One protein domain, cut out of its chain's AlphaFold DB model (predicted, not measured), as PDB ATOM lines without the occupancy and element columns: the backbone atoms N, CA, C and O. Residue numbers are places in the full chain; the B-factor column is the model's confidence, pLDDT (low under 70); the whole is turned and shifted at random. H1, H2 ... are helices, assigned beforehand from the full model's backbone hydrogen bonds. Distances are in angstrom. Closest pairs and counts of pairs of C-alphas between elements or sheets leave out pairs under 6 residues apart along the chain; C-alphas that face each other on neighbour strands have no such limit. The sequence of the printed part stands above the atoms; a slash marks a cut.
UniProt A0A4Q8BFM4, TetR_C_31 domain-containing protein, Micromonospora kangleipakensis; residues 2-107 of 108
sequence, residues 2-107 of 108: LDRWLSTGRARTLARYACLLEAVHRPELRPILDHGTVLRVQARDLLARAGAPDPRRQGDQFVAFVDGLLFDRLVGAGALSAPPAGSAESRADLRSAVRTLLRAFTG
ATOM      1  N   LEU A   2      82.684  -4.451 190.173       92.25
ATOM      2  CA  LEU A   2      82.547  -4.405 191.641       92.25
ATOM      3  C   LEU A   2      82.125  -3.031 192.188       92.25
ATOM      4  O   LEU A   2      81.162  -2.940 192.932       92.25
ATOM      5  N   ASP A   3      82.759  -1.953 191.721       96.06
ATOM      6  CA  ASP A   3      82.421  -0.577 192.123       96.06
ATOM      7  C   ASP A   3      80.943  -0.207 191.875       96.06
ATOM      8  O   ASP A   3      80.329   0.519 192.653       96.06
ATOM      9  N   ARG A   4      80.308  -0.777 190.837       96.00
ATOM     10  CA  ARG A   4      78.871  -0.567 190.593       96.00
ATOM     11  C   ARG A   4      78.003  -1.212 191.667       96.00
ATOM     12  O   ARG A   4      76.938  -0.691 191.958       96.00
ATOM     13  N   TRP A   5      78.427  -2.323 192.262       95.56
ATOM     14  CA  TRP A   5      77.693  -2.962 193.359       95.56
ATOM     15  C   TRP A   5      77.768  -2.167 194.665       95.56
ATOM     16  O   TRP A   5      76.882  -2.329 195.501       95.56
ATOM     17  N   LEU A   6      78.775  -1.297 194.807       96.94
ATOM     18  CA  LEU A   6      78.943  -0.381 195.938       96.94
ATOM     19  C   LEU A   6      78.247   0.975 195.735       96.94
ATOM     20  O   LEU A   6      77.951   1.656 196.714       96.94
ATOM     21  N   SER A   7      77.997   1.363 194.479       96.19
ATOM     22  CA  SER A   7      77.422   2.658 194.090       96.19
ATOM     23  C   SER A   7      75.992   2.508 193.562       96.19
ATOM     24  O   SER A   7      75.059   2.314 194.336       96.19
ATOM     25  N   THR A   8      75.782   2.546 192.246       96.88
ATOM     26  CA  THR A   8      74.440   2.548 191.635       96.88
ATOM     27  C   THR A   8      73.644   1.266 191.894       96.88
ATOM     28  O   THR A   8      72.419   1.282 191.901       96.88
ATOM     29  N   GLY A   9      74.321   0.149 192.151       96.12
ATOM     30  CA  GLY A   9      73.729  -1.134 192.527       96.12
ATOM     31  C   GLY A   9      73.636  -1.380 194.034       96.12
ATOM     32  O   GLY A   9      73.235  -2.481 194.414       96.12
ATOM     33  N   ARG A  10      73.996  -0.405 194.883       96.44
ATOM     34  CA  ARG A  10      74.120  -0.563 196.343       96.44
ATOM     35  C   ARG A  10      72.872  -1.151 196.990       96.44
ATOM     36  O   ARG A  10      72.979  -2.134 197.715       96.44
ATOM     37  N   ALA A  11      71.697  -0.590 196.700       97.00
ATOM     38  CA  ALA A  11      70.436  -1.028 197.304       97.00
ATOM     39  C   ALA A  11      70.150  -2.513 197.030       97.00
ATOM     40  O   ALA A  11      69.825  -3.269 197.942       97.00
ATOM     41  N   ARG A  12      70.368  -2.962 195.787       94.81
ATOM     42  CA  ARG A  12      70.214  -4.371 195.404       94.81
ATOM     43  C   ARG A  12      71.222  -5.273 196.120       94.81
ATOM     44  O   ARG A  12      70.857  -6.363 196.546       94.81
ATOM     45  N   THR A  13      72.477  -4.843 196.248       94.56
ATOM     46  CA  THR A  13      73.507  -5.629 196.946       94.56
ATOM     47  C   THR A  13      73.179  -5.782 198.431       94.56
ATOM     48  O   THR A  13      73.266  -6.887 198.957       94.56
ATOM     49  N   LEU A  14      72.733  -4.704 199.086       96.56
ATOM     50  CA  LEU A  14      72.295  -4.732 200.483       96.56
ATOM     51  C   LEU A  14      71.073  -5.636 200.679       96.56
ATOM     52  O   LEU A  14      71.073  -6.460 201.586       96.56
ATOM     53  N   ALA A  15      70.077  -5.547 199.793       95.06
ATOM     54  CA  ALA A  15      68.910  -6.426 199.829       95.06
ATOM     55  C   ALA A  15      69.302  -7.906 199.688       95.06
ATOM     56  O   ALA A  15      68.780  -8.753 200.411       95.06
ATOM     57  N   ARG A  16      70.271  -8.223 198.813       92.62
ATOM     58  CA  ARG A  16      70.822  -9.581 198.697       92.62
ATOM     59  C   ARG A  16      71.468 -10.028 200.006       92.62
ATOM     60  O   ARG A  16      71.188 -11.134 200.441       92.62
ATOM     61  N   TYR A  17      72.310  -9.205 200.634       94.31
ATOM     62  CA  TYR A  17      72.953  -9.583 201.898       94.31
ATOM     63  C   TYR A  17      71.956  -9.777 203.039       94.31
ATOM     64  O   TYR A  17      72.066 -10.765 203.758       94.31
ATOM     65  N   ALA A  18      70.954  -8.906 203.158       94.88
ATOM     66  CA  ALA A  18      69.872  -9.092 204.121       94.88
ATOM     67  C   ALA A  18      69.126 -10.415 203.869       94.88
ATOM     68  O   ALA A  18      68.973 -11.216 204.783       94.88
ATOM     69  N   CYS A  19      68.747 -10.701 202.619       94.31
ATOM     70  CA  CYS A  19      68.068 -11.948 202.257       94.31
ATOM     71  C   CYS A  19      68.928 -13.196 202.529       94.31
ATOM     72  O   CYS A  19      68.421 -14.199 203.024       94.31
ATOM     73  N   LEU A  20      70.236 -13.132 202.257       92.69
ATOM     74  CA  LEU A  20      71.170 -14.223 202.544       92.69
ATOM     75  C   LEU A  20      71.281 -14.514 204.046       92.69
ATOM     76  O   LEU A  20      71.350 -15.681 204.421       92.69
ATOM     77  N   LEU A  21      71.284 -13.476 204.888       93.75
ATOM     78  CA  LEU A  21      71.257 -13.637 206.343       93.75
ATOM     79  C   LEU A  21      69.932 -14.251 206.806       93.75
ATOM     80  O   LEU A  21      69.939 -15.224 207.554       93.75
ATOM     81  N   GLU A  22      68.800 -13.761 206.298       96.06
ATOM     82  CA  GLU A  22      67.485 -14.318 206.636       96.06
ATOM     83  C   GLU A  22      67.322 -15.777 206.188       96.06
ATOM     84  O   GLU A  22      66.688 -16.570 206.882       96.06
ATOM     85  N   ALA A  23      67.941 -16.181 205.074       95.44
ATOM     86  CA  ALA A  23      67.913 -17.563 204.590       95.44
ATOM     87  C   ALA A  23      68.595 -18.572 205.533       95.44
ATOM     88  O   ALA A  23      68.366 -19.777 205.406       95.44
ATOM     89  N   VAL A  24      69.401 -18.104 206.496       94.69
ATOM     90  CA  VAL A  24      69.928 -18.938 207.589       94.69
ATOM     91  C   VAL A  24      68.807 -19.363 208.540       94.69
ATOM     92  O   VAL A  24      68.836 -20.473 209.068       94.69
ATOM     93  N   HIS A  25      67.805 -18.505 208.731       96.56
ATOM     94  CA  HIS A  25      66.689 -18.719 209.652       96.56
ATOM     95  C   HIS A  25      65.418 -19.219 208.952       96.56
ATOM     96  O   HIS A  25      64.582 -19.854 209.591       96.56
ATOM     97  N   ARG A  26      65.277 -18.954 207.647       97.00
ATOM     98  CA  ARG A  26      64.090 -19.257 206.836       97.00
ATOM     99  C   ARG A  26      64.450 -20.158 205.649       97.00
ATOM    100  O   ARG A  26      64.915 -19.650 204.622       97.00
ATOM    101  N   PRO A  27      64.270 -21.489 205.757       94.12
ATOM    102  CA  PRO A  27      64.629 -22.440 204.703       94.12
ATOM    103  C   PRO A  27      63.997 -22.138 203.340       94.12
ATOM    104  O   PRO A  27      64.627 -22.373 202.310       94.12
ATOM    105  N   GLU A  28      62.790 -21.575 203.323       94.81
ATOM    106  CA  GLU A  28      62.066 -21.155 202.125       94.81
ATOM    107  C   GLU A  28      62.798 -20.074 201.311       94.81
ATOM    108  O   GLU A  28      62.564 -19.952 200.110       94.81
ATOM    109  N   LEU A  29      63.726 -19.329 201.925       94.81
ATOM    110  CA  LEU A  29      64.544 -18.324 201.245       94.81
ATOM    111  C   LEU A  29      65.834 -18.899 200.644       94.81
ATOM    112  O   LEU A  29      66.484 -18.220 199.851       94.81
ATOM    113  N   ARG A  30      66.207 -20.150 200.950       92.94
ATOM    114  CA  ARG A  30      67.447 -20.775 200.449       92.94
ATOM    115  C   ARG A  30      67.609 -20.800 198.922       92.94
ATOM    116  O   ARG A  30      68.768 -20.730 198.509       92.94
ATOM    117  N   PRO A  31      66.555 -20.832 198.077       93.81
ATOM    118  CA  PRO A  31      66.724 -20.712 196.626       93.81
ATOM    119  C   PRO A  31      67.477 -19.445 196.182       93.81
ATOM    120  O   PRO A  31      68.091 -19.436 195.120       93.81
ATOM    121  N   ILE A  32      67.531 -18.386 197.006       90.25
ATOM    122  CA  ILE A  32      68.341 -17.190 196.713       90.25
ATOM    123  C   ILE A  32      69.840 -17.509 196.542       90.25
ATOM    124  O   ILE A  32      70.556 -16.788 195.841       90.25
ATOM    125  N   LEU A  33      70.329 -18.590 197.165       89.62
ATOM    126  CA  LEU A  33      71.728 -19.019 197.096       89.62
ATOM    127  C   LEU A  33      72.131 -19.455 195.682       89.62
ATOM    128  O   LEU A  33      73.308 -19.334 195.327       89.62
ATOM    129  N   ASP A  34      71.170 -19.873 194.852       90.56
ATOM    130  CA  ASP A  34      71.425 -20.310 193.478       90.56
ATOM    131  C   ASP A  34      72.000 -19.178 192.622       90.56
ATOM    132  O   ASP A  34      72.834 -19.421 191.747       90.56
ATOM    133  N   HIS A  35      71.685 -17.916 192.933       84.38
ATOM    134  CA  HIS A  35      72.297 -16.763 192.263       84.38
ATOM    135  C   HIS A  35      73.819 -16.683 192.461       84.38
ATOM    136  O   HIS A  35      74.522 -16.115 191.623       84.38
ATOM    137  N   GLY A  36      74.349 -17.267 193.539       84.75
ATOM    138  CA  GLY A  36      75.787 -17.347 193.790       84.75
ATOM    139  C   GLY A  36      76.513 -18.360 192.897       84.75
ATOM    140  O   GLY A  36      77.734 -18.283 192.758       84.75
ATOM    141  N   THR A  37      75.797 -19.298 192.267       90.81
ATOM    142  CA  THR A  37      76.409 -20.388 191.485       90.81
ATOM    143  C   THR A  37      77.036 -19.895 190.182       90.81
ATOM    144  O   THR A  37      78.135 -20.325 189.830       90.81
ATOM    145  N   VAL A  38      76.405 -18.930 189.507       90.31
ATOM    146  CA  VAL A  38      76.889 -18.382 188.228       90.31
ATOM    147  C   VAL A  38      78.258 -17.721 188.392       90.31
ATOM    148  O   VAL A  38      79.166 -17.977 187.603       90.31
ATOM    149  N   LEU A  39      78.442 -16.921 189.449       89.75
ATOM    150  CA  LEU A  39      79.731 -16.281 189.733       89.75
ATOM    151  C   LEU A  39      80.826 -17.312 190.022       89.75
ATOM    152  O   LEU A  39      81.971 -17.111 189.623       89.75
ATOM    153  N   ARG A  40      80.480 -18.432 190.668       95.06
ATOM    154  CA  ARG A  40      81.420 -19.529 190.934       95.06
ATOM    155  C   ARG A  40      81.866 -20.209 189.649       95.06
ATOM    156  O   ARG A  40      83.060 -20.414 189.476       95.06
ATOM    157  N   VAL A  41      80.950 -20.501 188.724       96.25
ATOM    158  CA  VAL A  41      81.307 -21.047 187.400       96.25
ATOM    159  C   VAL A  41      82.258 -20.095 186.670       96.25
ATOM    160  O   VAL A  41      83.352 -20.496 186.283       96.25
ATOM    161  N   GLN A  42      81.909 -18.809 186.598       94.56
ATOM    162  CA  GLN A  42      82.739 -17.800 185.936       94.56
ATOM    163  C   GLN A  42      84.129 -17.648 186.572       94.56
ATOM    164  O   GLN A  42      85.116 -17.472 185.856       94.56
ATOM    165  N   ALA A  43      84.225 -17.716 187.902       95.56
ATOM    166  CA  ALA A  43      85.495 -17.625 188.616       95.56
ATOM    167  C   ALA A  43      86.386 -18.850 188.380       95.56
ATOM    168  O   ALA A  43      87.589 -18.697 188.178       95.56
ATOM    169  N   ARG A  44      85.804 -20.055 188.358       97.31
ATOM    170  CA  ARG A  44      86.528 -21.293 188.033       97.31
ATOM    171  C   ARG A  44      87.090 -21.231 186.615       97.31
ATOM    172  O   ARG A  44      88.273 -21.488 186.423       97.31
ATOM    173  N   ASP A  45      86.282 -20.790 185.652       96.75
ATOM    174  CA  ASP A  45      86.709 -20.622 184.261       96.75
ATOM    175  C   ASP A  45      87.809 -19.563 184.113       96.75
ATOM    176  O   ASP A  45      88.765 -19.739 183.354       96.75
ATOM    177  N   LEU A  46      87.685 -18.444 184.836       94.56
ATOM    178  CA  LEU A  46      88.698 -17.391 184.866       94.56
ATOM    179  C   LEU A  46      90.035 -17.926 185.385       94.56
ATOM    180  O   LEU A  46      91.061 -17.701 184.748       94.56
ATOM    181  N   LEU A  47      90.023 -18.624 186.520       96.12
ATOM    182  CA  LEU A  47      91.240 -19.140 187.138       96.12
ATOM    183  C   LEU A  47      91.847 -20.308 186.360       96.12
ATOM    184  O   LEU A  47      93.069 -20.414 186.304       96.12
ATOM    185  N   ALA A  48      91.031 -21.119 185.683       96.00
ATOM    186  CA  ALA A  48      91.520 -22.153 184.776       96.00
ATOM    187  C   ALA A  48      92.322 -21.534 183.624       96.00
ATOM    188  O   ALA A  48      93.449 -21.944 183.361       96.00
ATOM    189  N   ARG A  49      91.788 -20.477 182.993       94.81
ATOM    190  CA  ARG A  49      92.511 -19.726 181.951       94.81
ATOM    191  C   ARG A  49      93.755 -19.011 182.476       94.81
ATOM    192  O   ARG A  49      94.671 -18.758 181.704       94.81
ATOM    193  N   ALA A  50      93.776 -18.673 183.761       91.94
ATOM    194  CA  ALA A  50      94.901 -18.003 184.403       91.94
ATOM    195  C   ALA A  50      95.989 -18.971 184.918       91.94
ATOM    196  O   ALA A  50      96.968 -18.507 185.493       91.94
ATOM    197  N   GLY A  51      95.838 -20.289 184.718       93.69
ATOM    198  CA  GLY A  51      96.841 -21.289 185.107       93.69
ATOM    199  C   GLY A  51      96.827 -21.663 186.591       93.69
ATOM    200  O   GLY A  51      97.835 -22.129 187.114       93.69
ATOM    201  N   ALA A  52      95.710 -21.446 187.287       95.88
ATOM    202  CA  ALA A  52      95.600 -21.799 188.696       95.88
ATOM    203  C   ALA A  52      95.676 -23.338 188.891       95.88
ATOM    204  O   ALA A  52      95.096 -24.075 188.090       95.88
ATOM    205  N   PRO A  53      96.369 -23.846 189.929       95.12
ATOM    206  CA  PRO A  53      96.607 -25.282 190.126       95.12
ATOM    207  C   PRO A  53      95.354 -26.087 190.504       95.12
ATOM    208  O   PRO A  53      95.289 -27.283 190.237       95.12
ATOM    209  N   ASP A  54      94.349 -25.449 191.110       96.38
ATOM    210  CA  ASP A  54      93.045 -26.047 191.417       96.38
ATOM    211  C   ASP A  54      91.927 -25.029 191.133       96.38
ATOM    212  O   ASP A  54      91.355 -24.434 192.056       96.38
ATOM    213  N   PRO A  55      91.576 -24.799 189.851       96.25
ATOM    214  CA  PRO A  55      90.611 -23.771 189.468       96.25
ATOM    215  C   PRO A  55      89.233 -23.963 190.096       96.25
ATOM    216  O   PRO A  55      88.521 -22.987 190.333       96.25
ATOM    217  N   ARG A  56      88.847 -25.211 190.395       96.12
ATOM    218  CA  ARG A  56      87.564 -25.524 191.028       96.12
ATOM    219  C   ARG A  56      87.495 -24.957 192.438       96.12
ATOM    220  O   ARG A  56      86.602 -24.159 192.726       96.12
ATOM    221  N   ARG A  57      88.437 -25.353 193.298       96.06
ATOM    222  CA  ARG A  57      88.495 -24.890 194.689       96.06
ATOM    223  C   ARG A  57      88.843 -23.411 194.760       96.06
ATOM    224  O   ARG A  57      88.205 -22.661 195.497       96.06
ATOM    225  N   GLN A  58      89.827 -22.980 193.980       96.62
ATOM    226  CA  GLN A  58      90.305 -21.602 193.999       96.62
ATOM    227  C   GLN A  58      89.259 -20.634 193.438       96.62
ATOM    228  O   GLN A  58      89.137 -19.526 193.947       96.62
ATOM    229  N   GLY A  59      88.437 -21.050 192.467       96.56
ATOM    230  CA  GLY A  59      87.330 -20.234 191.958       96.56
ATOM    231  C   GLY A  59      86.261 -19.996 193.021       96.56
ATOM    232  O   GLY A  59      85.789 -18.873 193.197       96.56
ATOM    233  N   ASP A  60      85.937 -21.032 193.797       96.56
ATOM    234  CA  ASP A  60      85.003 -20.920 194.917       96.56
ATOM    235  C   ASP A  60      85.516 -20.010 196.035       96.56
ATOM    236  O   ASP A  60      84.734 -19.250 196.615       96.56
ATOM    237  N   GLN A  61      86.817 -20.070 196.314       96.94
ATOM    238  CA  GLN A  61      87.488 -19.202 197.279       96.94
ATOM    239  C   GLN A  61      87.572 -17.762 196.776       96.94
ATOM    240  O   GLN A  61      87.297 -16.838 197.534       96.94
ATOM    241  N   PHE A  62      87.892 -17.559 195.499       96.50
ATOM    242  CA  PHE A  62      87.960 -16.238 194.884       96.50
ATOM    243  C   PHE A  62      86.631 -15.491 195.013       96.50
ATOM    244  O   PHE A  62      86.621 -14.340 195.448       96.50
ATOM    245  N   VAL A  63      85.505 -16.152 194.719       95.56
ATOM    246  CA  VAL A  63      84.174 -15.556 194.926       95.56
ATOM    247  C   VAL A  63      83.950 -15.206 196.396       95.56
ATOM    248  O   VAL A  63      83.485 -14.106 196.675       95.56
ATOM    249  N   ALA A  64      84.318 -16.088 197.332       96.00
ATOM    250  CA  ALA A  64      84.172 -15.821 198.764       96.00
ATOM    251  C   ALA A  64      85.001 -14.607 199.229       96.00
ATOM    252  O   ALA A  64      84.490 -13.771 199.971       96.00
ATOM    253  N   PHE A  65      86.242 -14.457 198.752       96.94
ATOM    254  CA  PHE A  65      87.074 -13.286 199.053       96.94
ATOM    255  C   PHE A  65      86.490 -11.993 198.477       96.94
ATOM    256  O   PHE A  65      86.458 -10.973 199.163       96.94
ATOM    257  N   VAL A  66      86.003 -12.026 197.232       95.44
ATOM    258  CA  VAL A  66      85.359 -10.863 196.604       95.44
ATOM    259  C   VAL A  66      84.076 -10.479 197.345       95.44
ATOM    260  O   VAL A  66      83.870  -9.295 197.603       95.44
ATOM    261  N   ASP A  67      83.237 -11.448 197.720       94.19
ATOM    262  CA  ASP A  67      82.023 -11.182 198.503       94.19
ATOM    263  C   ASP A  67      82.364 -10.601 199.885       94.19
ATOM    264  O   ASP A  67      81.703  -9.655 200.309       94.19
ATOM    265  N   GLY A  68      83.424 -11.082 200.547       95.62
ATOM    266  CA  GLY A  68      83.911 -10.528 201.814       95.62
ATOM    267  C   GLY A  68      84.380  -9.074 201.698       95.62
ATOM    268  O   GLY A  68      83.988  -8.238 202.507       95.62
ATOM    269  N   LEU A  69      85.144  -8.742 200.651       96.44
ATOM    270  CA  LEU A  69      85.578  -7.366 200.373       96.44
ATOM    271  C   LEU A  69      84.388  -6.421 200.145       96.44
ATOM    272  O   LEU A  69      84.375  -5.290 200.628       96.44
ATOM    273  N   LEU A  70      83.384  -6.867 199.389       95.88
ATOM    274  CA  LEU A  70      82.180  -6.078 199.129       95.88
ATOM    275  C   LEU A  70      81.334  -5.895 200.387       95.88
ATOM    276  O   LEU A  70      80.827  -4.799 200.616       95.88
ATOM    277  N   PHE A  71      81.191  -6.951 201.190       96.44
ATOM    278  CA  PHE A  71      80.492  -6.906 202.467       96.44
ATOM    279  C   PHE A  71      81.161  -5.906 203.416       96.44
ATOM    280  O   PHE A  71      80.493  -5.000 203.911       96.44
ATOM    281  N   ASP A  72      82.481  -6.001 203.588       96.88
ATOM    282  CA  ASP A  72      83.253  -5.105 204.452       96.88
ATOM    283  C   ASP A  72      83.092  -3.627 204.053       96.88
ATOM    284  O   ASP A  72      82.805  -2.779 204.895       96.88
ATOM    285  N   ARG A  73      83.139  -3.319 202.750       96.44
ATOM    286  CA  ARG A  73      82.931  -1.946 202.250       96.44
ATOM    287  C   ARG A  73      81.487  -1.450 202.302       96.44
ATOM    288  O   ARG A  73      81.261  -0.246 202.183       96.44
ATOM    289  N   LEU A  74      80.501  -2.341 202.386       95.31
ATOM    290  CA  LEU A  74      79.085  -1.963 202.397       95.31
ATOM    291  C   LEU A  74      78.530  -1.796 203.806       95.31
ATOM    292  O   LEU A  74      77.771  -0.849 204.031       95.31
ATOM    293  N   VAL A  75      78.867  -2.733 204.693       95.19
ATOM    294  CA  VAL A  75      78.258  -2.891 206.022       95.19
ATOM    295  C   VAL A  75      79.269  -3.235 207.125       95.19
ATOM    296  O   VAL A  75      78.869  -3.346 208.280       95.19
ATOM    297  N   GLY A  76      80.553  -3.417 206.797       94.56
ATOM    298  CA  GLY A  76      81.621  -3.706 207.758       94.56
ATOM    299  C   GLY A  76      82.446  -2.480 208.150       94.56
ATOM    300  O   GLY A  76      82.121  -1.341 207.810       94.56
ATOM    301  N   ALA A  77      83.541  -2.722 208.877       96.81
ATOM    302  CA  ALA A  77      84.431  -1.666 209.361       96.81
ATOM    303  C   ALA A  77      85.142  -0.932 208.213       96.81
ATOM    304  O   ALA A  77      85.381   0.273 208.317       96.81
ATOM    305  N   GLY A  78      85.417  -1.615 207.097       94.56
ATOM    306  CA  GLY A  78      86.003  -0.993 205.913       94.56
ATOM    307  C   GLY A  78      85.151   0.126 205.320       94.56
ATOM    308  O   GLY A  78      85.698   1.013 204.674       94.56
ATOM    309  N   ALA A  79      83.839   0.168 205.580       94.62
ATOM    310  CA  ALA A  79      82.984   1.279 205.160       94.62
ATOM    311  C   ALA A  79      83.386   2.635 205.779       94.62
ATOM    312  O   ALA A  79      83.050   3.674 205.215       94.62
ATOM    313  N   LEU A  80      84.109   2.636 206.906       95.88
ATOM    314  CA  LEU A  80      84.533   3.851 207.615       95.88
ATOM    315  C   LEU A  80      85.723   4.559 206.951       95.88
ATOM    316  O   LEU A  80      85.872   5.768 207.102       95.88
ATOM    317  N   SER A  81      86.577   3.816 206.247       95.00
ATOM    318  CA  SER A  81      87.834   4.318 205.666       95.00
ATOM    319  C   SER A  81      87.955   4.083 204.158       95.00
ATOM    320  O   SER A  81      88.880   4.575 203.517       95.00
ATOM    321  N   ALA A  82      87.014   3.343 203.573       95.38
ATOM    322  CA  ALA A  82      86.926   3.085 202.149       95.38
ATOM    323  C   ALA A  82      86.812   4.383 201.323       95.38
ATOM    324  O   ALA A  82      85.928   5.200 201.591       95.38
ATOM    325  N   PRO A  83      87.574   4.514 200.216       97.00
ATOM    326  CA  PRO A  83      87.297   5.526 199.204       97.00
ATOM    327  C   PRO A  83      85.823   5.529 198.755       97.00
ATOM    328  O   PRO A  83      85.249   4.437 198.585       97.00
ATOM    329  N   PRO A  84      85.214   6.707 198.495       96.19
ATOM    330  CA  PRO A  84      83.810   6.810 198.105       96.19
ATOM    331  C   PRO A  84      83.486   5.950 196.881       96.19
ATOM    332  O   PRO A  84      84.188   6.011 195.867       96.19
ATOM    333  N   ALA A  85      82.419   5.152 196.949       96.25
ATOM    334  CA  ALA A  85      81.998   4.319 195.825       96.25
ATOM    335  C   ALA A  85      81.687   5.178 194.587       96.25
ATOM    336  O   ALA A  85      81.117   6.263 194.696       96.25
ATOM    337  N   GLY A  86      82.057   4.705 193.396       95.44
ATOM    338  CA  GLY A  86      81.932   5.475 192.156       95.44
ATOM    339  C   GLY A  86      83.077   6.466 191.906       95.44
ATOM    340  O   GLY A  86      83.164   7.022 190.806       95.44
ATOM    341  N   SER A  87      84.003   6.651 192.851       97.44
ATOM    342  CA  SER A  87      85.224   7.436 192.632       97.44
ATOM    343  C   SER A  87      86.280   6.667 191.827       97.44
ATOM    344  O   SER A  87      86.264   5.436 191.723       97.44
ATOM    345  N   ALA A  88      87.231   7.397 191.236       97.56
ATOM    346  CA  ALA A  88      88.387   6.785 190.578       97.56
ATOM    347  C   ALA A  88      89.260   6.002 191.571       97.56
ATOM    348  O   ALA A  88      89.730   4.914 191.241       97.56
ATOM    349  N   GLU A  89      89.406   6.524 192.789       97.88
ATOM    350  CA  GLU A  89      90.163   5.905 193.872       97.88
ATOM    351  C   GLU A  89      89.554   4.562 194.297       97.88
ATOM    352  O   GLU A  89      90.259   3.558 194.332       97.88
ATOM    353  N   SER A  90      88.230   4.485 194.480       97.62
ATOM    354  CA  SER A  90      87.551   3.219 194.795       97.62
ATOM    355  C   SER A  90      87.755   2.166 193.702       97.62
ATOM    356  O   SER A  90      88.039   1.001 193.987       97.62
ATOM    357  N   ARG A  91      87.691   2.565 192.424       97.75
ATOM    358  CA  ARG A  91      87.970   1.650 191.306       97.75
ATOM    359  C   ARG A  91      89.422   1.186 191.264       97.75
ATOM    360  O   ARG A  91      89.662   0.044 190.868       97.75
ATOM    361  N   ALA A  92      90.371   2.059 191.591       97.88
ATOM    362  CA  ALA A  92      91.789   1.718 191.636       97.88
ATOM    363  C   ALA A  92      92.076   0.731 192.774       97.88
ATOM    364  O   ALA A  92      92.689  -0.309 192.533       97.88
ATOM    365  N   ASP A  93      91.543   1.006 193.961       97.38
ATOM    366  CA  ASP A  93      91.670   0.163 195.146       97.38
ATOM    367  C   ASP A  93      91.066  -1.236 194.928       97.38
ATOM    368  O   ASP A  93      91.759  -2.248 195.041       97.38
ATOM    369  N   LEU A  94      89.820  -1.316 194.442       97.19
ATOM    370  CA  LEU A  94      89.178  -2.593 194.102       97.19
ATOM    371  C   LEU A  94      89.955  -3.382 193.038       97.19
ATOM    372  O   LEU A  94      90.048  -4.607 193.111       97.19
ATOM    373  N   ARG A  95      90.513  -2.701 192.029       96.88
ATOM    374  CA  ARG A  95      91.343  -3.349 191.002       96.88
ATOM    375  C   ARG A  95      92.628  -3.905 191.609       96.88
ATOM    376  O   ARG A  95      93.028  -5.006 191.235       96.88
ATOM    377  N   SER A  96      93.252  -3.159 192.519       97.12
ATOM    378  CA  SER A  96      94.435  -3.603 193.254       97.12
ATOM    379  C   SER A  96      94.127  -4.864 194.061       97.12
ATOM    380  O   SER A  96      94.782  -5.885 193.857       97.12
ATOM    381  N   ALA A  97      93.054  -4.848 194.861       96.44
ATOM    382  CA  ALA A  97      92.619  -5.988 195.664       96.44
ATOM    383  C   ALA A  97      92.350  -7.241 194.811       96.44
ATOM    384  O   ALA A  97      92.875  -8.317 195.097       96.44
ATOM    385  N   VAL A  98      91.606  -7.104 193.707       94.44
ATOM    386  CA  VAL A  98      91.352  -8.221 192.779       94.44
ATOM    387  C   VAL A  98      92.648  -8.744 192.162       94.44
ATOM    388  O   VAL A  98      92.819  -9.956 192.045       94.44
ATOM    389  N   ARG A  99      93.585  -7.864 191.783       94.19
ATOM    390  CA  ARG A  99      94.877  -8.281 191.222       94.19
ATOM    391  C   ARG A  99      95.709  -9.056 192.243       94.19
ATOM    392  O   ARG A  99      96.338 -10.041 191.868       94.19
ATOM    393  N   THR A 100      95.696  -8.634 193.505       95.94
ATOM    394  CA  THR A 100      96.352  -9.349 194.607       95.94
ATOM    395  C   THR A 100      95.772 -10.750 194.771       95.94
ATOM    396  O   THR A 100      96.531 -11.716 194.788       95.94
ATOM    397  N   LEU A 101      94.440 -10.882 194.796       94.44
ATOM    398  CA  LEU A 101      93.782 -12.189 194.882       94.44
ATOM    399  C   LEU A 101      94.134 -13.088 193.691       94.44
ATOM    400  O   LEU A 101      94.503 -14.239 193.890       94.44
ATOM    401  N   LEU A 102      94.070 -12.569 192.460       92.75
ATOM    402  CA  LEU A 102      94.408 -13.348 191.263       92.75
ATOM    403  C   LEU A 102      95.840 -13.889 191.322       92.75
ATOM    404  O   LEU A 102      96.036 -15.079 191.103       92.75
ATOM    405  N   ARG A 103      96.819 -13.052 191.691       93.31
ATOM    406  CA  ARG A 103      98.221 -13.479 191.844       93.31
ATOM    407  C   ARG A 103      98.386 -14.572 192.896       93.31
ATOM    408  O   ARG A 103      99.103 -15.537 192.654       93.31
ATOM    409  N   ALA A 104      97.698 -14.439 194.030       93.94
ATOM    410  CA  ALA A 104      97.738 -15.439 195.094       93.94
ATOM    411  C   ALA A 104      97.207 -16.808 194.629       93.94
ATOM    412  O   ALA A 104      97.707 -17.842 195.065       93.94
ATOM    413  N   PHE A 105      96.224 -16.835 193.724       93.75
ATOM    414  CA  PHE A 105      95.673 -18.083 193.194       93.75
ATOM    415  C   PHE A 105      96.486 -18.696 192.051       93.75
ATOM    416  O   PHE A 105      96.437 -19.911 191.875       93.75
ATOM    417  N   THR A 106      97.233 -17.897 191.289       90.06
ATOM    418  CA  THR A 106      97.997 -18.376 190.123       90.06
ATOM    419  C   THR A 106      99.474 -18.644 190.416       90.06
ATOM    420  O   THR A 106     100.214 -18.949 189.491       90.06
ATOM    421  N   GLY A 107      99.917 -18.530 191.674       77.50
ATOM    422  CA  GLY A 107     101.317 -18.767 192.053       77.50
ATOM    423  C   GLY A 107     102.279 -17.692 191.540       77.50
ATOM    424  O   GLY A 107     103.353 -18.029 191.050       77.50
TER     425      GLY A 107
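Overview. This is residues 2 to 107 of the 108 residues of the protein "TetR_C_31 domain-containing protein" of Micromonospora kangleipakensis (UniProt A0A4Q8BFM4). H4 runs through the middle of this all-helix domain, with H6 beside it running the opposite way and short H1 wedged between them. H3 makes a V with H4, and H2 spans from H1 to H3. The printed part has 106 residues with six named helices, is compact with a radius of gyration of the C-alphas of 14.7 A, and spans 38 by 36 by 21 A.

Arrangement. H1, residues 2 to 6, touches H4, residues 55 to 75. H2, residues 10 to 25, touches H3, residues 27 to 49. H3 touches H4 at a steep tilt of 60 degrees; their closest C-alphas, of Arg 44 and Gly 59, are 4.1 A apart. H5, residues 77 to 80, only just touches H4, only at the corner, with 3 C-alpha pairs within 8 A. H6, residues 88 to 106, touches H4 at a shallow tilt of 27 degrees. Every O i to N i+4 pair is within hydrogen-bond range in H1, H4 and H6, 10 of 12 in H2, 10 of 19 in H3.

Along the chain. H1 begins at C-alpha 2 (82.547, -4.405, 191.641); H6 ends at C-alpha 106 (97.997, -18.376, 190.123). H3 is 36.1 A long.

Size, cuts and confidence. The printed part has no cut; no printed residue is under 70.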